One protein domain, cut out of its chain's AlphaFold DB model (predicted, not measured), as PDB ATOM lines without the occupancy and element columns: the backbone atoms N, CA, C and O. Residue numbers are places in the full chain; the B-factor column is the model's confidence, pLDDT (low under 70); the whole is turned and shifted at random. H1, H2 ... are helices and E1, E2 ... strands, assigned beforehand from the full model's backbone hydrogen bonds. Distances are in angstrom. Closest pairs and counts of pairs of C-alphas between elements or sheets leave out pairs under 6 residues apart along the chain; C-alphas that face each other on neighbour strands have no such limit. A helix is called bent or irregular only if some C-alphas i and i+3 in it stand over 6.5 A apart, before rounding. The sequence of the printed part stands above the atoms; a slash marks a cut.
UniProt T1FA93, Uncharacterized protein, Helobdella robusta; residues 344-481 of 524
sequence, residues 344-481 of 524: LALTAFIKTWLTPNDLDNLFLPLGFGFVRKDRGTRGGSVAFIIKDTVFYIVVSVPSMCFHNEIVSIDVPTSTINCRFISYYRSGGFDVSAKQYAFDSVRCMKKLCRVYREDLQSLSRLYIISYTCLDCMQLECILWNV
ATOM      1  N   LEU A 344      15.015   4.149  44.538       75.94
ATOM      2  CA  LEU A 344      13.703   4.342  43.952       75.94
ATOM      3  C   LEU A 344      13.326   5.800  44.162       75.94
ATOM      4  O   LEU A 344      12.685   6.194  45.130       75.94
ATOM      5  N   ALA A 345      13.722   6.593  43.179       86.56
ATOM      6  CA  ALA A 345      13.258   7.946  42.938       86.56
ATOM      7  C   ALA A 345      11.717   8.057  42.942       86.56
ATOM      8  O   ALA A 345      11.181   9.126  43.234       86.56
ATOM      9  N   LEU A 346      11.015   6.961  42.623       89.31
ATOM     10  CA  LEU A 346       9.570   6.918  42.462       89.31
ATOM     11  C   LEU A 346       8.976   5.587  42.943       89.31
ATOM     12  O   LEU A 346       9.364   4.528  42.451       89.31
ATOM     13  N   THR A 347       7.984   5.644  43.835       89.88
ATOM     14  CA  THR A 347       7.225   4.467  44.296       89.88
ATOM     15  C   THR A 347       5.724   4.711  44.189       89.88
ATOM     16  O   THR A 347       5.221   5.723  44.671       89.88
ATOM     17  N   ALA A 348       4.992   3.776  43.579       91.19
ATOM     18  CA  ALA A 348       3.534   3.819  43.500       91.19
ATOM     19  C   ALA A 348       2.896   3.016  44.639       91.19
ATOM     20  O   ALA A 348       3.265   1.869  44.888       91.19
ATOM     21  N   PHE A 349       1.893   3.604  45.279       90.12
ATOM     22  CA  PHE A 349       1.048   2.975  46.281       90.12
ATOM     23  C   PHE A 349      -0.404   2.961  45.813       90.12
ATOM     24  O   PHE A 349      -0.890   3.873  45.143       90.12
ATOM     25  N   ILE A 350      -1.109   1.920  46.222       90.25
ATOM     26  CA  ILE A 350      -2.543   1.739  46.014       90.25
ATOM     27  C   ILE A 350      -3.203   1.477  47.360       90.25
ATOM     28  O   ILE A 350      -2.535   1.022  48.291       90.25
ATOM     29  N   LYS A 351      -4.521   1.679  47.436       89.75
ATOM     30  CA  LYS A 351      -5.300   1.494  48.665       89.75
ATOM     31  C   LYS A 351      -4.613   2.157  49.866       89.75
ATOM     32  O   LYS A 351      -4.397   1.503  50.881       89.75
ATOM     33  N   THR A 352      -4.250   3.436  49.769       89.56
ATOM     34  CA  THR A 352      -3.603   4.124  50.902       89.56
ATOM     35  C   THR A 352      -4.568   4.338  52.074       89.56
ATOM     36  O   THR A 352      -4.125   4.567  53.193       89.56
ATOM     37  N   TRP A 353      -5.883   4.214  51.836       89.75
ATOM     38  CA  TRP A 353      -6.969   4.452  52.803       89.75
ATOM     39  C   TRP A 353      -6.992   5.871  53.382       89.75
ATOM     40  O   TRP A 353      -7.703   6.127  54.355       89.75
ATOM     41  N   LEU A 354      -6.260   6.784  52.748       89.81
ATOM     42  CA  LEU A 354      -6.211   8.187  53.108       89.81
ATOM     43  C   LEU A 354      -7.465   8.903  52.614       89.81
ATOM     44  O   LEU A 354      -8.083   8.542  51.608       89.81
ATOM     45  N   THR A 355      -7.850   9.914  53.374       90.06
ATOM     46  CA  THR A 355      -8.917  10.858  53.067       90.06
ATOM     47  C   THR A 355      -8.301  12.206  52.697       90.06
ATOM     48  O   THR A 355      -7.200  12.505  53.157       90.06
ATOM     49  N   PRO A 356      -9.017  13.082  51.970       90.12
ATOM     50  CA  PRO A 356      -8.519  14.415  51.625       90.12
ATOM     51  C   PRO A 356      -8.100  15.276  52.829       90.12
ATOM     52  O   PRO A 356      -7.375  16.247  52.659       90.12
ATOM     53  N   ASN A 357      -8.558  14.928  54.037       92.88
ATOM     54  CA  ASN A 357      -8.258  15.648  55.273       92.88
ATOM     55  C   ASN A 357      -6.976  15.157  55.968       92.88
ATOM     56  O   ASN A 357      -6.496  15.816  56.889       92.88
ATOM     57  N   ASP A 358      -6.430  14.004  55.571       90.56
ATOM     58  CA  ASP A 358      -5.206  13.466  56.161       90.56
ATOM     59  C   ASP A 358      -3.987  14.220  55.604       90.56
ATOM     60  O   ASP A 358      -3.766  14.235  54.395       90.56
ATOM     61  N   LEU A 359      -3.181  14.840  56.469       91.56
ATOM     62  CA  LEU A 359      -2.023  15.642  56.052       91.56
ATOM     63  C   LEU A 359      -0.910  14.767  55.454       91.56
ATOM     64  O   LEU A 359      -0.526  13.764  56.049       91.56
ATOM     65  N   ASP A 360      -0.329  15.186  54.329       88.56
ATOM     66  CA  ASP A 360       0.740  14.439  53.637       88.56
ATOM     67  C   ASP A 360       1.984  14.226  54.518       88.56
ATOM     68  O   ASP A 360       2.580  13.149  54.534       88.56
ATOM     69  N   ASN A 361       2.316  15.224  55.341       84.44
ATOM     70  CA  ASN A 361       3.493  15.219  56.217       84.44
ATOM     71  C   ASN A 361       3.435  14.162  57.336       84.44
ATOM     72  O   ASN A 361       4.432  13.956  58.023       84.44
ATOM     73  N   LEU A 362       2.284  13.517  57.562       82.25
ATOM     74  CA  LEU A 362       2.156  12.431  58.542       82.25
ATOM     75  C   LEU A 362       2.768  11.115  58.046       82.25
ATOM     76  O   LEU A 362       3.092  10.258  58.865       82.25
ATOM     77  N   PHE A 363       2.905  10.942  56.729       81.62
ATOM     78  CA  PHE A 363       3.240   9.649  56.120       81.62
ATOM     79  C   PHE A 363       4.568   9.651  55.370       81.62
ATOM     80  O   PHE A 363       5.078   8.580  55.038       81.62
ATOM     81  N   LEU A 364       5.123  10.831  55.093       84.50
ATOM     82  CA  LEU A 364       6.327  10.963  54.293       84.50
ATOM     83  C   LEU A 364       7.575  11.214  55.142       84.50
ATOM     84  O   LEU A 364       7.571  12.108  55.991       84.50
ATOM     85  N   PRO A 365       8.673  10.487  54.875       80.94
ATOM     86  CA  PRO A 365       9.996  10.900  55.312       80.94
ATOM     87  C   PRO A 365      10.365  12.268  54.716       80.94
ATOM     88  O   PRO A 365       9.903  12.636  53.636       80.94
ATOM     89  N   LEU A 366      11.249  13.003  55.393       85.12
ATOM     90  CA  LEU A 366      11.838  14.227  54.840       85.12
ATOM     91  C   LEU A 366      12.561  13.919  53.516       85.12
ATOM     92  O   LEU A 366      13.287  12.929  53.427       85.12
ATOM     93  N   GLY A 367      12.400  14.785  52.513       89.50
ATOM     94  CA  GLY A 367      13.027  14.619  51.196       89.50
ATOM     95  C   GLY A 367      12.167  13.889  50.158       89.50
ATOM     96  O   GLY A 367      12.693  13.500  49.110       89.50
ATOM     97  N   PHE A 368      10.880  13.678  50.442       92.06
ATOM     98  CA  PHE A 368       9.919  13.089  49.516       92.06
ATOM     99  C   PHE A 368       8.655  13.947  49.395       92.06
ATOM    100  O   PHE A 368       8.131  14.450  50.387       92.06
ATOM    101  N   GLY A 369       8.124  14.023  48.179       92.88
ATOM    102  CA  GLY A 369       6.819  14.558  47.837       92.88
ATOM    103  C   GLY A 369       5.768  13.459  47.686       92.88
ATOM    104  O   GLY A 369       6.072  12.300  47.378       92.88
ATOM    105  N   PHE A 370       4.505  13.843  47.881       93.69
ATOM    106  CA  PHE A 370       3.348  12.965  47.727       93.69
ATOM    107  C   PHE A 370       2.455  13.462  46.602       93.69
ATOM    108  O   PHE A 370       2.015  14.608  46.613       93.69
ATOM    109  N   VAL A 371       2.117  12.581  45.665       94.75
ATOM    110  CA  VAL A 371       1.073  12.860  44.673       94.75
ATOM    111  C   VAL A 371       0.003  11.806  44.817       94.75
ATOM    112  O   VAL A 371       0.230  10.649  44.475       94.75
ATOM    113  N   ARG A 372      -1.174  12.181  45.312       94.12
ATOM    114  CA  ARG A 372      -2.235  11.217  45.602       94.12
ATOM    115  C   ARG A 372      -3.588  11.632  45.056       94.12
ATOM    116  O   ARG A 372      -3.859  12.808  44.817       94.12
ATOM    117  N   LYS A 373      -4.449  10.636  44.881       92.12
ATOM    118  CA  LYS A 373      -5.872  10.808  44.617       92.12
ATOM    119  C   LYS A 373      -6.635  10.061  45.691       92.12
ATOM    120  O   LYS A 373      -6.698   8.831  45.679       92.12
ATOM    121  N   ASP A 374      -7.229  10.840  46.582       89.94
ATOM    122  CA  ASP A 374      -8.086  10.314  47.630       89.94
ATOM    123  C   ASP A 374      -9.523  10.182  47.152       89.94
ATOM    124  O   ASP A 374     -10.018  10.950  46.313       89.94
ATOM    125  N   ARG A 375     -10.222   9.234  47.763       83.25
ATOM    126  CA  ARG A 375     -11.674   9.175  47.722       83.25
ATOM    127  C   ARG A 375     -12.260  10.058  48.814       83.25
ATOM    128  O   ARG A 375     -11.683  10.206  49.884       83.25
ATOM    129  N   GLY A 376     -13.481  10.545  48.596       80.56
ATOM    130  CA  GLY A 376     -14.249  11.224  49.649       80.56
ATOM    131  C   GLY A 376     -14.556  10.335  50.866       80.56
ATOM    132  O   GLY A 376     -14.923  10.842  51.918       80.56
ATOM    133  N   THR A 377     -14.388   9.015  50.743       80.50
ATOM    134  CA  THR A 377     -14.589   8.021  51.805       80.50
ATOM    135  C   THR A 377     -13.338   7.162  51.980       80.50
ATOM    136  O   THR A 377     -12.629   6.899  51.013       80.50
ATOM    137  N   ARG A 378     -13.090   6.629  53.182       76.19
ATOM    138  CA  ARG A 378     -11.990   5.672  53.399       76.19
ATOM    139  C   ARG A 378     -12.183   4.423  52.527       76.19
ATOM    140  O   ARG A 378     -13.117   3.659  52.753       76.19
ATOM    141  N   GLY A 379     -11.305   4.223  51.541       75.31
ATOM    142  CA  GLY A 379     -11.246   2.996  50.741       75.31
ATOM    143  C   GLY A 379     -10.914   3.205  49.265       75.31
ATOM    144  O   GLY A 379     -11.822   3.429  48.463       75.31
ATOM    145  N   GLY A 380      -9.635   3.006  48.920       79.88
ATOM    146  CA  GLY A 380      -9.172   2.801  47.541       79.88
ATOM    147  C   GLY A 380      -8.106   3.759  47.001       79.88
ATOM    148  O   GLY A 380      -7.500   3.480  45.976       79.88
ATOM    149  N   SER A 381      -7.788   4.829  47.714       89.06
ATOM    150  CA  SER A 381      -6.887   5.889  47.249       89.06
ATOM    151  C   SER A 381      -5.555   5.395  46.661       89.06
ATOM    152  O   SER A 381      -4.959   4.428  47.142       89.06
ATOM    153  N   VAL A 382      -5.065   6.083  45.628       92.38
ATOM    154  CA  VAL A 382      -3.751   5.815  45.013       92.38
ATOM    155  C   VAL A 382      -2.798   6.965  45.266       92.38
ATOM    156  O   VAL A 382      -3.226   8.115  45.366       92.38
ATOM    157  N   ALA A 383      -1.507   6.664  45.335       94.56
ATOM    158  CA  ALA A 383      -0.479   7.673  45.511       94.56
ATOM    159  C   ALA A 383       0.836   7.316  44.819       94.56
ATOM    160  O   ALA A 383       1.115   6.155  44.528       94.56
ATOM    161  N   PHE A 384       1.661   8.329  44.608       94.44
ATOM    162  CA  PHE A 384       3.084   8.222  44.361       94.44
ATOM    163  C   PHE A 384       3.836   8.890  45.508       94.44
ATOM    164  O   PHE A 384       3.493  10.004  45.903       94.44
ATOM    165  N   ILE A 385       4.871   8.217  46.001       92.88
ATOM    166  CA  ILE A 385       5.925   8.815  46.819       92.88
ATOM    167  C   ILE A 385       7.105   9.078  45.887       92.88
ATOM    168  O   ILE A 385       7.571   8.161  45.200       92.88
ATOM    169  N   ILE A 386       7.548  10.329  45.824       93.75
ATOM    170  CA  ILE A 386       8.530  10.808  44.850       93.75
ATOM    171  C   ILE A 386       9.645  11.511  45.605       93.75
ATOM    172  O   ILE A 386       9.357  12.362  46.430       93.75
ATOM    173  N   LYS A 387      10.911  11.191  45.350       92.69
ATOM    174  CA  LYS A 387      12.023  11.913  45.987       92.69
ATOM    175  C   LYS A 387      12.033  13.373  45.516       92.69
ATOM    176  O   LYS A 387      11.900  13.613  44.320       92.69
ATOM    177  N   ASP A 388      12.265  14.332  46.409       93.25
ATOM    178  CA  ASP A 388      12.212  15.776  46.093       93.25
ATOM    179  C   ASP A 388      13.226  16.203  45.019       93.25
ATOM    180  O   ASP A 388      13.077  17.235  44.369       93.25
ATOM    181  N   THR A 389      14.263  15.393  44.794       93.06
ATOM    182  CA  THR A 389      15.256  15.603  43.733       93.06
ATOM    183  C   THR A 389      14.737  15.263  42.333       93.06
ATOM    184  O   THR A 389      15.434  15.505  41.349       93.06
ATOM    185  N   VAL A 390      13.562  14.644  42.224       93.38
ATOM    186  CA  VAL A 390      12.963  14.209  40.960       93.38
ATOM    187  C   VAL A 390      11.948  15.256  40.536       93.38
ATOM    188  O   VAL A 390      10.935  15.460  41.198       93.38
ATOM    189  N   PHE A 391      12.201  15.907  39.407       94.56
ATOM    190  CA  PHE A 391      11.219  16.801  38.815       94.56
ATOM    191  C   PHE A 391      10.089  15.984  38.176       94.56
ATOM    192  O   PHE A 391      10.344  15.035  37.434       94.56
ATOM    193  N   TYR A 392       8.842  16.360  38.450       95.88
ATOM    194  CA  TYR A 392       7.663  15.717  37.882       95.88
ATOM    195  C   TYR A 392       6.546  16.729  37.620       95.88
ATOM    196  O   TYR A 392       6.503  17.809  38.211       95.88
ATOM    197  N   ILE A 393       5.615  16.356  36.745       95.38
ATOM    198  CA  ILE A 393       4.407  17.118  36.429       95.38
ATOM    199  C   ILE A 393       3.205  16.217  36.693       95.38
ATOM    200  O   ILE A 393       3.134  15.108  36.172       95.38
ATOM    201  N   VAL A 394       2.246  16.680  37.495       94.44
ATOM    202  CA  VAL A 394       0.988  15.950  37.695       94.44
ATOM    203  C   VAL A 394       0.115  16.128  36.458       94.44
ATOM    204  O   VAL A 394      -0.221  17.250  36.082       94.44
ATOM    205  N   VAL A 395      -0.264  15.019  35.832       91.38
ATOM    206  CA  VAL A 395      -1.099  15.017  34.630       91.38
ATOM    207  C   VAL A 395      -2.549  14.822  35.050       91.38
ATOM    208  O   VAL A 395      -2.891  13.844  35.720       91.38
ATOM    209  N   SER A 396      -3.420  15.749  34.651       85.00
ATOM    210  CA  SER A 396      -4.851  15.633  34.918       85.00
ATOM    211  C   SER A 396      -5.416  14.400  34.216       85.00
ATOM    212  O   SER A 396      -5.360  14.292  32.992       85.00
ATOM    213  N   VAL A 397      -5.999  13.484  34.984       80.31
ATOM    214  CA  VAL A 397      -6.676  12.317  34.418       80.31
ATOM    215  C   VAL A 397      -8.102  12.715  34.013       80.31
ATOM    216  O   VAL A 397      -8.790  13.367  34.806       80.31
ATOM    217  N   PRO A 398      -8.582  12.328  32.816       73.69
ATOM    218  CA  PRO A 398      -9.934  12.641  32.371       73.69
ATOM    219  C   PRO A 398     -11.005  12.183  33.365       73.69
ATOM    220  O   PRO A 398     -10.982  11.059  33.872       73.69
ATOM    221  N   SER A 399     -12.000  13.043  33.576       62.56
ATOM    222  CA  SER A 399     -13.058  12.863  34.573       62.56
ATOM    223  C   SER A 399     -13.915  11.610  34.350       62.56
ATOM    224  O   SER A 399     -14.440  11.050  35.300       62.56
ATOM    225  N   MET A 400     -13.981  11.079  33.124       68.19
ATOM    226  CA  MET A 400     -14.807   9.917  32.752       68.19
ATOM    227  C   MET A 400     -14.486   8.605  33.502       68.19
ATOM    228  O   MET A 400     -15.195   7.616  33.324       68.19
ATOM    229  N   CYS A 401     -13.442   8.578  34.334       62.59
ATOM    230  CA  CYS A 401     -13.055   7.435  35.158       62.59
ATOM    231  C   CYS A 401     -13.378   7.636  36.652       62.59
ATOM    232  O   CYS A 401     -12.619   7.170  37.490       62.59
ATOM    233  N   PHE A 402     -14.485   8.302  37.014       62.12
ATOM    234  CA  PHE A 402     -14.829   8.638  38.414       62.12
ATOM    235  C   PHE A 402     -14.867   7.460  39.403       62.12
ATOM    236  O   PHE A 402     -14.705   7.660  40.605       62.12
ATOM    237  N   HIS A 403     -15.102   6.236  38.928       66.88
ATOM    238  CA  HIS A 403     -15.108   5.037  39.775       66.88
ATOM    239  C   HIS A 403     -13.708   4.454  40.020       66.88
ATOM    240  O   HIS A 403     -13.574   3.488  40.772       66.88
ATOM    241  N   ASN A 404     -12.688   5.028  39.380       73.06
ATOM    242  CA  ASN A 404     -11.308   4.587  39.449       73.06
ATOM    243  C   ASN A 404     -10.466   5.702  40.071       73.06
ATOM    244  O   ASN A 404     -10.570   6.873  39.706       73.06
ATOM    245  N   GLU A 405      -9.604   5.327  41.002       85.06
ATOM    246  CA  GLU A 405      -8.618   6.221  41.584       85.06
ATOM    247  C   GLU A 405      -7.366   6.124  40.723       85.06
ATOM    248  O   GLU A 405      -6.696   5.094  40.663       85.06
ATOM    249  N   ILE A 406      -7.113   7.198  39.980       89.69
ATOM    250  CA  ILE A 406      -6.010   7.270  39.034       89.69
ATOM    251  C   ILE A 406      -5.213   8.525  39.336       89.69
ATOM    252  O   ILE A 406      -5.768   9.625  39.390       89.69
ATOM    253  N   VAL A 407      -3.909   8.348  39.489       92.75
ATOM    254  CA  VAL A 407      -2.935   9.436  39.474       92.75
ATOM    255  C   VAL A 407      -1.988   9.164  38.325       92.75
ATOM    256  O   VAL A 407      -1.523   8.040  38.145       92.75
ATOM    257  N   SER A 408      -1.713  10.200  37.542       93.31
ATOM    258  CA  SER A 408      -0.726  10.157  36.475       93.31
ATOM    259  C   SER A 408       0.289  11.263  36.704       93.31
ATOM    260  O   SER A 408      -0.086  12.394  37.017       93.31
ATOM    261  N   ILE A 409       1.564  10.943  36.528       95.00
ATOM    262  CA  ILE A 409       2.657  11.911  36.576       95.00
ATOM    263  C   ILE A 409       3.563  11.727  35.361       95.00
ATOM    264  O   ILE A 409       3.772  10.603  34.905       95.00
ATOM    265  N   ASP A 410       4.119  12.825  34.872       93.56
ATOM    266  CA  ASP A 410       5.199  12.824  33.894       93.56
ATOM    267  C   ASP A 410       6.509  13.145  34.595       93.56
ATOM    268  O   ASP A 410       6.611  14.140  35.309       93.56
ATOM    269  N   VAL A 411       7.514  12.309  34.374       93.19
ATOM    270  CA  VAL A 411       8.877  12.509  34.858       93.19
ATOM    271  C   VAL A 411       9.756  12.725  33.629       93.19
ATOM    272  O   VAL A 411      10.084  11.755  32.932       93.19
ATOM    273  N   PRO A 412      10.095  13.983  33.297       90.50
ATOM    274  CA  PRO A 412      11.028  14.254  32.222       90.50
ATOM    275  C   PRO A 412      12.429  13.822  32.653       90.50
ATOM    276  O   PRO A 412      12.900  14.130  33.747       90.50
ATOM    277  N   THR A 413      13.107  13.106  31.770       87.00
ATOM    278  CA  THR A 413      14.538  12.822  31.886       87.00
ATOM    279  C   THR A 413      15.281  13.581  30.789       87.00
ATOM    280  O   THR A 413      14.662  14.169  29.903       87.00
ATOM    281  N   SER A 414      16.614  13.563  30.810       86.50
ATOM    282  CA  SER A 414      17.429  14.273  29.815       86.50
ATOM    283  C   SER A 414      17.188  13.821  28.371       86.50
ATOM    284  O   SER A 414      17.494  14.564  27.444       86.50
ATOM    285  N   THR A 415      16.677  12.605  28.167       87.31
ATOM    286  CA  THR A 415      16.494  12.011  26.835       87.31
ATOM    287  C   THR A 415      15.062  11.588  26.550       87.31
ATOM    288  O   THR A 415      14.682  11.494  25.384       87.31
ATOM    289  N   ILE A 416      14.276  11.304  27.589       87.81
ATOM    290  CA  ILE A 416      12.954  10.694  27.468       87.81
ATOM    291  C   ILE A 416      11.963  11.291  28.466       87.81
ATOM    292  O   ILE A 416      12.265  11.419  29.650       87.81
ATOM    293  N   ASN A 417      10.751  11.595  28.009       88.19
ATOM    294  CA  ASN A 417       9.629  11.853  28.906       88.19
ATOM    295  C   ASN A 417       8.960  10.514  29.239       88.19
ATOM    296  O   ASN A 417       8.582   9.756  28.334       88.19
ATOM    297  N   CYS A 418       8.853  10.214  30.533       90.81
ATOM    298  CA  CYS A 418       8.236   8.992  31.042       90.81
ATOM    299  C   CYS A 418       6.930   9.336  31.755       90.81
ATOM    300  O   CYS A 418       6.945  10.124  32.697       90.81
ATOM    301  N   ARG A 419       5.822   8.705  31.356       90.94
ATOM    302  CA  ARG A 419       4.537   8.821  32.062       90.94
ATOM    303  C   ARG A 419       4.329   7.619  32.974       90.94
ATOM    304  O   ARG A 419       4.379   6.480  32.502       90.94
ATOM    305  N   PHE A 420       4.068   7.875  34.250       92.12
ATOM    306  CA  PHE A 420       3.732   6.867  35.251       92.12
ATOM    307  C   PHE A 420       2.276   7.007  35.662       92.12
ATOM    308  O   PHE A 420       1.824   8.096  36.013       92.12
ATOM    309  N   ILE A 421       1.553   5.891  35.655       90.69
ATOM    310  CA  ILE A 421       0.148   5.844  36.056       90.69
ATOM    311  C   ILE A 421       0.010   4.866  37.217       90.69
ATOM    312  O   ILE A 421       0.312   3.681  37.063       90.69
ATOM    313  N   SER A 422      -0.458   5.371  38.359       91.12
ATOM    314  CA  SER A 422      -0.907   4.557  39.486       91.12
ATOM    315  C   SER A 422      -2.418   4.451  39.404       91.12
ATOM    316  O   SER A 422      -3.126   5.461  39.329       91.12
ATOM    317  N   TYR A 423      -2.901   3.215  39.358       88.50
ATOM    318  CA  TYR A 423      -4.301   2.911  39.125       88.50
ATOM    319  C   TYR A 423      -4.814   1.919  40.159       88.50
ATOM    320  O   TYR A 423      -4.288   0.812  40.306       88.50
ATOM    321  N   TYR A 424      -5.911   2.293  40.808       86.50
ATOM    322  CA  TYR A 424      -6.712   1.395  41.613       86.50
ATOM    323  C   TYR A 424      -8.178   1.552  41.250       86.50
ATOM    324  O   TYR A 424      -8.699   2.647  41.038       86.50
ATOM    325  N   ARG A 425      -8.872   0.423  41.209       78.69
ATOM    326  CA  ARG A 425     -10.314   0.401  41.064       78.69
ATOM    327  C   ARG A 425     -10.901  -0.304  42.260       78.69
ATOM    328  O   ARG A 425     -10.588  -1.462  42.523       78.69
ATOM    329  N   SER A 426     -11.780   0.381  42.981       72.75
ATOM    330  CA  SER A 426     -12.519  -0.287  44.039       72.75
ATOM    331  C   SER A 426     -13.449  -1.313  43.401       72.75
ATOM    332  O   SER A 426     -14.333  -0.937  42.627       72.75
ATOM    333  N   GLY A 427     -13.262  -2.592  43.714       65.44
ATOM    334  CA  GLY A 427     -14.292  -3.588  43.461       65.44
ATOM    335  C   GLY A 427     -15.523  -3.193  44.268       65.44
ATOM    336  O   GLY A 427     -15.520  -3.311  45.489       65.44
ATOM    337  N   GLY A 428     -16.554  -2.666  43.611       62.44
ATOM    338  CA  GLY A 428     -17.888  -2.759  44.185       62.44
ATOM    339  C   GLY A 428     -18.194  -4.249  44.282       62.44
ATOM    340  O   GLY A 428     -18.086  -4.943  43.271       62.44
ATOM    341  N   PHE A 429     -18.511  -4.744  45.479       55.59
ATOM    342  CA  PHE A 429     -18.783  -6.168  45.724       55.59
ATOM    343  C   PHE A 429     -19.934  -6.722  44.859       55.59
ATOM    344  O   PHE A 429     -20.079  -7.934  44.733       55.59
ATOM    345  N   ASP A 430     -20.699  -5.840  44.212       56.59
ATOM    346  CA  ASP A 430     -21.888  -6.164  43.426       56.59
ATOM    347  C   ASP A 430     -21.607  -6.443  41.939       56.59
ATOM    348  O   ASP A 430     -22.514  -6.814  41.192       56.59
ATOM    349  N   VAL A 431     -20.367  -6.268  41.468       61.03
ATOM    350  CA  VAL A 431     -20.011  -6.480  40.057       61.03
ATOM    351  C   VAL A 431     -19.170  -7.743  39.922       61.03
ATOM    352  O   VAL A 431     -18.158  -7.903  40.597       61.03
ATOM    353  N   SER A 432     -19.564  -8.643  39.014       68.19
ATOM    354  CA  SER A 432     -18.799  -9.871  38.773       68.19
ATOM    355  C   SER A 432     -17.328  -9.569  38.449       68.19
ATOM    356  O   SER A 432     -17.016  -8.642  37.695       68.19
ATOM    357  N   ALA A 433     -16.424 -10.406  38.961       62.12
ATOM    358  CA  ALA A 433     -14.987 -10.386  38.679       62.12
ATOM    359  C   ALA A 433     -14.653 -10.199  37.184       62.12
ATOM    360  O   ALA A 433     -13.742  -9.464  36.805       62.12
ATOM    361  N   LYS A 434     -15.448 -10.838  36.319       68.56
ATOM    362  CA  LYS A 434     -15.320 -10.769  34.862       68.56
ATOM    363  C   LYS A 434     -15.596  -9.362  34.330       68.56
ATOM    364  O   LYS A 434     -14.793  -8.818  33.575       68.56
ATOM    365  N   GLN A 435     -16.704  -8.749  34.743       69.62
ATOM    366  CA  GLN A 435     -17.042  -7.380  34.346       69.62
ATOM    367  C   GLN A 435     -16.011  -6.375  34.889       69.62
ATOM    368  O   GLN A 435     -15.622  -5.437  34.188       69.62
ATOM    369  N   TYR A 436     -15.491  -6.623  36.097       67.19
ATOM    370  CA  TYR A 436     -14.401  -5.848  36.683       67.19
ATOM    371  C   TYR A 436     -13.134  -5.859  35.806       67.19
ATOM    372  O   TYR A 436     -12.576  -4.791  35.524       67.19
ATOM    373  N   ALA A 437     -12.709  -7.027  35.316       65.50
ATOM    374  CA  ALA A 437     -11.562  -7.143  34.415       65.50
ATOM    375  C   ALA A 437     -11.802  -6.407  33.082       65.50
ATOM    376  O   ALA A 437     -10.993  -5.563  32.688       65.50
ATOM    377  N   PHE A 438     -12.952  -6.634  32.433       75.75
ATOM    378  CA  PHE A 438     -13.270  -6.007  31.141       75.75
ATOM    379  C   PHE A 438     -13.288  -4.484  31.193       75.75
ATOM    380  O   PHE A 438     -12.729  -3.821  30.318       75.75
ATOM    381  N   ASP A 439     -13.915  -3.914  32.216       70.75
ATOM    382  CA  ASP A 439     -13.980  -2.466  32.343       70.75
ATOM    383  C   ASP A 439     -12.617  -1.857  32.709       70.75
ATOM    384  O   ASP A 439     -12.333  -0.733  32.297       70.75
ATOM    385  N   SER A 440     -11.748  -2.592  33.415       68.19
ATOM    386  CA  SER A 440     -10.379  -2.137  33.706       68.19
ATOM    387  C   SER A 440      -9.545  -2.112  32.427       68.19
ATOM    388  O   SER A 440      -8.916  -1.099  32.128       68.19
ATOM    389  N   VAL A 441      -9.642  -3.154  31.592       73.81
ATOM    390  CA  VAL A 441      -9.029  -3.177  30.253       73.81
ATOM    391  C   VAL A 441      -9.588  -2.061  29.370       73.81
ATOM    392  O   VAL A 441      -8.833  -1.382  28.678       73.81
ATOM    393  N   ARG A 442     -10.904  -1.817  29.397       79.06
ATOM    394  CA  ARG A 442     -11.536  -0.725  28.640       79.06
ATOM    395  C   ARG A 442     -11.055   0.647  29.117       79.06
ATOM    396  O   ARG A 442     -10.800   1.512  28.280       79.06
ATOM    397  N   CYS A 443     -10.930   0.846  30.428       73.06
ATOM    398  CA  CYS A 443     -10.386   2.067  31.018       73.06
ATOM    399  C   CYS A 443      -8.931   2.271  30.585       73.06
ATOM    400  O   CYS A 443      -8.618   3.325  30.041       73.06
ATOM    401  N   MET A 444      -8.086   1.241  30.696       73.62
ATOM    402  CA  MET A 444      -6.698   1.290  30.226       73.62
ATOM    403  C   MET A 444      -6.614   1.593  28.729       73.62
ATOM    404  O   MET A 444      -5.887   2.496  28.337       73.62
ATOM    405  N   LYS A 445      -7.421   0.942  27.880       78.75
ATOM    406  CA  LYS A 445      -7.473   1.243  26.438       78.75
ATOM    407  C   LYS A 445      -7.876   2.691  26.158       78.75
ATOM    408  O   LYS A 445      -7.294   3.323  25.281       78.75
ATOM    409  N   LYS A 446      -8.863   3.225  26.888       77.94
ATOM    410  CA  LYS A 446      -9.281   4.629  26.756       77.94
ATOM    411  C   LYS A 446      -8.187   5.586  27.214       77.94
ATOM    412  O   LYS A 446      -7.918   6.535  26.490       77.94
ATOM    413  N   LEU A 447      -7.539   5.318  28.347       71.50
ATOM    414  CA  LEU A 447      -6.394   6.097  28.822       71.50
ATOM    415  C   LEU A 447      -5.278   6.080  27.782       71.50
ATOM    416  O   LEU A 447      -4.850   7.138  27.350       71.50
ATOM    417  N   CYS A 448      -4.890   4.905  27.283       76.12
ATOM    418  CA  CYS A 448      -3.888   4.786  26.227       76.12
ATOM    419  C   CYS A 448      -4.289   5.521  24.943       76.12
ATOM    420  O   CYS A 448      -3.410   6.021  24.254       76.12
ATOM    421  N   ARG A 449      -5.583   5.605  24.602       78.75
ATOM    422  CA  ARG A 449      -6.058   6.349  23.424       78.75
ATOM    423  C   ARG A 449      -6.019   7.859  23.633       78.75
ATOM    424  O   ARG A 449      -5.503   8.539  22.759       78.75
ATOM    425  N   VAL A 450      -6.533   8.353  24.761       72.31
ATOM    426  CA  VAL A 450      -6.440   9.778  25.130       72.31
ATOM    427  C   VAL A 450      -4.976  10.189  25.141       72.31
ATOM    428  O   VAL A 450      -4.592  11.164  24.511       72.31
ATOM    429  N   TYR A 451      -4.137   9.364  25.760       69.25
ATOM    430  CA  TYR A 451      -2.717   9.619  25.769       69.25
ATOM    431  C   TYR A 451      -2.084   9.437  24.399       69.25
ATOM    432  O   TYR A 451      -1.136  10.143  24.153       69.25
ATOM    433  N   ARG A 452      -2.575   8.596  23.477       70.38
ATOM    434  CA  ARG A 452      -1.978   8.437  22.129       70.38
ATOM    435  C   ARG A 452      -1.847   9.768  21.392       70.38
ATOM    436  O   ARG A 452      -0.865   9.966  20.686       70.38
ATOM    437  N   GLU A 453      -2.824  10.646  21.564       67.31
ATOM    438  CA  GLU A 453      -2.839  11.967  20.938       67.31
ATOM    439  C   GLU A 453      -1.775  12.890  21.568       67.31
ATOM    440  O   GLU A 453      -1.052  13.561  20.836       67.31
ATOM    441  N   ASP A 454      -1.557  12.796  22.885       61.91
ATOM    442  CA  ASP A 454      -0.471  13.486  23.609       61.91
ATOM    443  C   ASP A 454       0.897  12.767  23.520       61.91
ATOM    444  O   ASP A 454       1.950  13.338  23.807       61.91
ATOM    445  N   LEU A 455       0.907  11.479  23.167       60.38
ATOM    446  CA  LEU A 455       2.046  10.565  23.303       60.38
ATOM    447  C   LEU A 455       3.071  10.747  22.179       60.38
ATOM    448  O   LEU A 455       4.128  10.127  22.246       60.38
ATOM    449  N   GLN A 456       2.820  11.598  21.177       65.69
ATOM    450  CA  GLN A 456       3.835  11.900  20.158       65.69
ATOM    451  C   GLN A 456       5.124  12.469  20.780       65.69
ATOM    452  O   GLN A 456       6.203  12.277  20.224       65.69
ATOM    453  N   SER A 457       5.038  13.101  21.958       65.94
ATOM    454  CA  SER A 457       6.195  13.571  22.734       65.94
ATOM    455  C   SER A 457       6.653  12.619  23.848       65.94
ATOM    456  O   SER A 457       7.596  12.939  24.574       65.94
ATOM    457  N   LEU A 458       5.980  11.479  24.043       65.56
ATOM    458  CA  LEU A 458       6.276  10.524  25.111       65.56
ATOM    459  C   LEU A 458       6.943   9.280  24.545       65.56
ATOM    460  O   LEU A 458       6.384   8.490  23.794       65.56
ATOM    461  N   SER A 459       8.161   9.070  25.002       71.50
ATOM    462  CA  SER A 459       8.996   7.930  24.647       71.50
ATOM    463  C   SER A 459       8.554   6.629  25.316       71.50
ATOM    464  O   SER A 459       8.711   5.562  24.723       71.50
ATOM    465  N   ARG A 460       8.030   6.677  26.553       78.69
ATOM    466  CA  ARG A 460       7.678   5.473  27.332       78.69
ATOM    467  C   ARG A 460       6.483   5.696  28.256       78.69
ATOM    468  O   ARG A 460       6.388   6.732  28.917       78.69
ATOM    469  N   LEU A 461       5.619   4.684  28.336       80.06
ATOM    470  CA  LEU A 461       4.466   4.642  29.232       80.06
ATOM    471  C   LEU A 461       4.602   3.463  30.206       80.06
ATOM    472  O   LEU A 461       4.733   2.311  29.788       80.06
ATOM    473  N   TYR A 462       4.540   3.769  31.500       79.50
ATOM    474  CA  TYR A 462       4.596   2.799  32.588       79.50
ATOM    475  C   TYR A 462       3.248   2.775  33.309       79.50
ATOM    476  O   TYR A 462       2.850   3.759  33.942       79.50
ATOM    477  N   ILE A 463       2.543   1.646  33.220       76.06
ATOM    478  CA  ILE A 463       1.274   1.449  33.922       76.06
ATOM    479  C   ILE A 463       1.513   0.486  35.075       76.06
ATOM    480  O   ILE A 463       1.840  -0.684  34.867       76.06
ATOM    481  N   ILE A 464       1.327   0.989  36.294       73.62
ATOM    482  CA  ILE A 464       1.351   0.183  37.509       73.62
ATOM    483  C   ILE A 464      -0.104  -0.017  37.911       73.62
ATOM    484  O   ILE A 464      -0.769   0.901  38.401       73.62
ATOM    485  N   SER A 465      -0.615  -1.216  37.646       64.44
ATOM    486  CA  SER A 465      -1.998  -1.565  37.949       64.44
ATOM    487  C   SER A 465      -2.058  -2.691  38.969       64.44
ATOM    488  O   SER A 465      -1.218  -3.588  38.984       64.44
ATOM    489  N   TYR A 466      -3.073  -2.636  39.824       63.38
ATOM    490  CA  TYR A 466      -3.390  -3.720  40.740       63.38
ATOM    491  C   TYR A 466      -4.876  -4.020  40.634       63.38
ATOM    492  O   TYR A 466      -5.736  -3.215  41.005       63.38
ATOM    493  N   THR A 467      -5.191  -5.201  40.130       54.69
ATOM    494  CA  THR A 467      -6.555  -5.710  40.095       54.69
ATOM    495  C   THR A 467      -6.778  -6.601  41.308       54.69
ATOM    496  O   THR A 467      -6.144  -7.639  41.455       54.69
ATOM    497  N   CYS A 468      -7.662  -6.174  42.212       48.28
ATOM    498  CA  CYS A 468      -8.038  -6.954  43.384       48.28
ATOM    499  C   CYS A 468      -9.008  -8.065  42.969       48.28
ATOM    500  O   CYS A 468     -10.218  -7.861  42.940       48.28
ATOM    501  N   LEU A 469      -8.465  -9.227  42.642       42.72
ATOM    502  CA  LEU A 469      -9.146 -10.514  42.714       42.72
ATOM    503  C   LEU A 469      -8.229 -11.424  43.523       42.72
ATOM    504  O   LEU A 469      -7.016 -11.263  43.444       42.72
ATOM    505  N   ASP A 470      -8.786 -12.325  44.327       38.31
ATOM    506  CA  ASP A 470      -8.089 -13.154  45.329       38.31
ATOM    507  C   ASP A 470      -6.966 -14.084  44.786       38.31
ATOM    508  O   ASP A 470      -6.466 -14.952  45.497       38.31
ATOM    509  N   CYS A 471      -6.505 -13.871  43.552       34.88
ATOM    510  CA  CYS A 471      -5.349 -14.482  42.910       34.88
ATOM    511  C   CYS A 471      -4.348 -13.377  42.512       34.88
ATOM    512  O   CYS A 471      -4.552 -12.651  41.542       34.88
ATOM    513  N   MET A 472      -3.272 -13.224  43.288       36.00
ATOM    514  CA  MET A 472      -2.253 -12.184  43.113       36.00
ATOM    515  C   MET A 472      -1.353 -12.404  41.886       36.00
ATOM    516  O   MET A 472      -0.587 -13.365  41.867       36.00
ATOM    517  N   GLN A 473      -1.316 -11.435  40.967       39.53
ATOM    518  CA  GLN A 473      -0.105 -11.061  40.228       39.53
ATOM    519  C   GLN A 473      -0.008  -9.531  40.138       39.53
ATOM    520  O   GLN A 473      -0.983  -8.847  39.836       39.53
ATOM    521  N   LEU A 474       1.171  -8.999  40.469       40.25
ATOM    522  CA  LEU A 474       1.545  -7.621  40.171       40.25
ATOM    523  C   LEU A 474       1.933  -7.581  38.692       40.25
ATOM    524  O   LEU A 474       2.984  -8.108  38.329       40.25
ATOM    525  N   GLU A 475       1.120  -6.951  37.855       45.06
ATOM    526  CA  GLU A 475       1.480  -6.726  36.458       45.06
ATOM    527  C   GLU A 475       1.970  -5.291  36.280       45.06
ATOM    528  O   GLU A 475       1.212  -4.320  36.344       45.06
ATOM    529  N   CYS A 476       3.280  -5.158  36.064       46.69
ATOM    530  CA  CYS A 476       3.854  -3.946  35.500       46.69
ATOM    531  C   CYS A 476       3.789  -4.084  33.979       46.69
ATOM    532  O   CYS A 476       4.536  -4.871  33.395       46.69
ATOM    533  N   ILE A 477       2.885  -3.343  33.339       56.06
ATOM    534  CA  ILE A 477       2.802  -3.333  31.878       56.06
ATOM    535  C   ILE A 477       3.715  -2.213  31.385       56.06
ATOM    536  O   ILE A 477       3.411  -1.024  31.526       56.06
ATOM    537  N   LEU A 478       4.853  -2.607  30.813       50.88
ATOM    538  CA  LEU A 478       5.750  -1.699  30.112       50.88
ATOM    539  C   LEU A 478       5.276  -1.544  28.668       50.88
ATOM    540  O   LEU A 478       5.345  -2.498  27.895       50.88
ATOM    541  N   TRP A 479       4.846  -0.342  28.286       52.81
ATOM    542  CA  TRP A 479       4.508  -0.044  26.897       52.81
ATOM    543  C   TRP A 479       5.543   0.909  26.289       52.81
ATOM    544  O   TRP A 479       5.654   2.076  26.677       52.81
ATOM    545  N   ASN A 480       6.304   0.419  25.306       55.41
ATOM    546  CA  ASN A 480       7.213   1.250  24.522       55.41
ATOM    547  C   ASN A 480       6.452   1.843  23.329       55.41
ATOM    548  O   ASN A 480       6.055   1.119  22.421       55.41
ATOM    549  N   VAL A 481       6.214   3.155  23.348       55.31
ATOM    550  CA  VAL A 481       5.380   3.835  22.338       55.31
ATOM    551  C   VAL A 481       6.164   4.118  21.046       55.31
ATOM    552  O   VAL A 481       5.561   4.334  20.002       55.31
TER     553      VAL A 481
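What this domain is: This is residues 344 to 481 of the 524 residues of an uncharacterized protein of Helobdella robusta (UniProt T1FA93). A twisted sheet of five strands makes the middle of this domain, with the long helix H1 running over one face and a small sheet, E1, E3 and E2, covering part of the other face as the second half of a partial sandwich. The hairpin of E7 and E8 reaches past the small sheet, and residues 350 to 367 loop beyond E2 with no named element. The printed part has 138 residues, with one named helix and eight named strands that follow along the chain as E1 E2 E3 E4 E5 E6 H1 E7 E8; the larger sheet, in the order E4 E5 E6 E7 E8, is mixed, and the smaller, in the order E1 E3 E2, is antiparallel. The class is mixed, helices and strands, and the whole is compact, with a radius of gyration of the C-alphas of 15.1 A and spans of 45 by 38 by 28 A.

How they stand to each other: In the larger sheet, E4, residues 393 to 395, E5, residues 404 to 412, and E6, residues 417 to 425, form a meander, each strand the antiparallel neighbour of the one before. N 395 and O 408 are 2.9 A apart, and N 409 and O 420 also 2.9 A, both within hydrogen-bond range. E7, residues 460 to 466, is parallel to E6 at 16 degrees, with N 462 and O 419 at 2.9 A. E8, residues 475 to 480, forms an antiparallel hairpin with E7, with N 461 and O 479 at 3.1 A. H1, residues 433 to 457, is on this sheet at a height over the sheet of 8.8 A, over E6 and E7, making two layers, a helix on one face of a sheet; on the local plane it runs along the strands, at 18 degrees to E6. E6, H1 and E7 are a strand-helix-strand unit, two parallel neighbour strands with a helix between, and its crossover is right-handed. The closest C-alphas of E6 and H1 are those of Asn 417 and Ser 457, 7.3 A apart. H1 has a kink of 44 degrees near residue 451 and is only just irregular, with C-alphas 454 and 457 6.7 A apart; 17 of its 21 O i to N i+4 pairs are within range. In the smaller sheet, E3, residues 382 to 387, is the antiparallel neighbour of E1, residues 346 to 349, with N 347 and O 385 at 2.9 A, and of E2, residues 368 to 373, with N 371 and O 384 at 2.9 A. The two sheets form a sandwich, two sheets face to face, their best planes 29 degrees apart; the closest C-alphas of E3 and E5, those of Val 382 and Glu 405, are 6.0 A apart. E8 and E3 are apart.

Where its parts are: E1 begins at C-alpha 346, (9.570, 6.918, 42.462). H1 is 35.7 A long from C-alpha 433, (-14.987, -10.386, 38.679), E6 26.0 A and E5 25.4 A. E8 ends at C-alpha 480, (7.213, 1.250, 24.522).

The domain as a whole: The two C-alphas farthest apart, those of Ser 414 and Asp 430, are 46.4 A apart. The printed part has no cut, and the link from E1 to E2, 18 residues, is long. The mean pLDDT of the printed part is 77.5; 41 residues are under 70, among them residues 427 to 437 and 465 to 481.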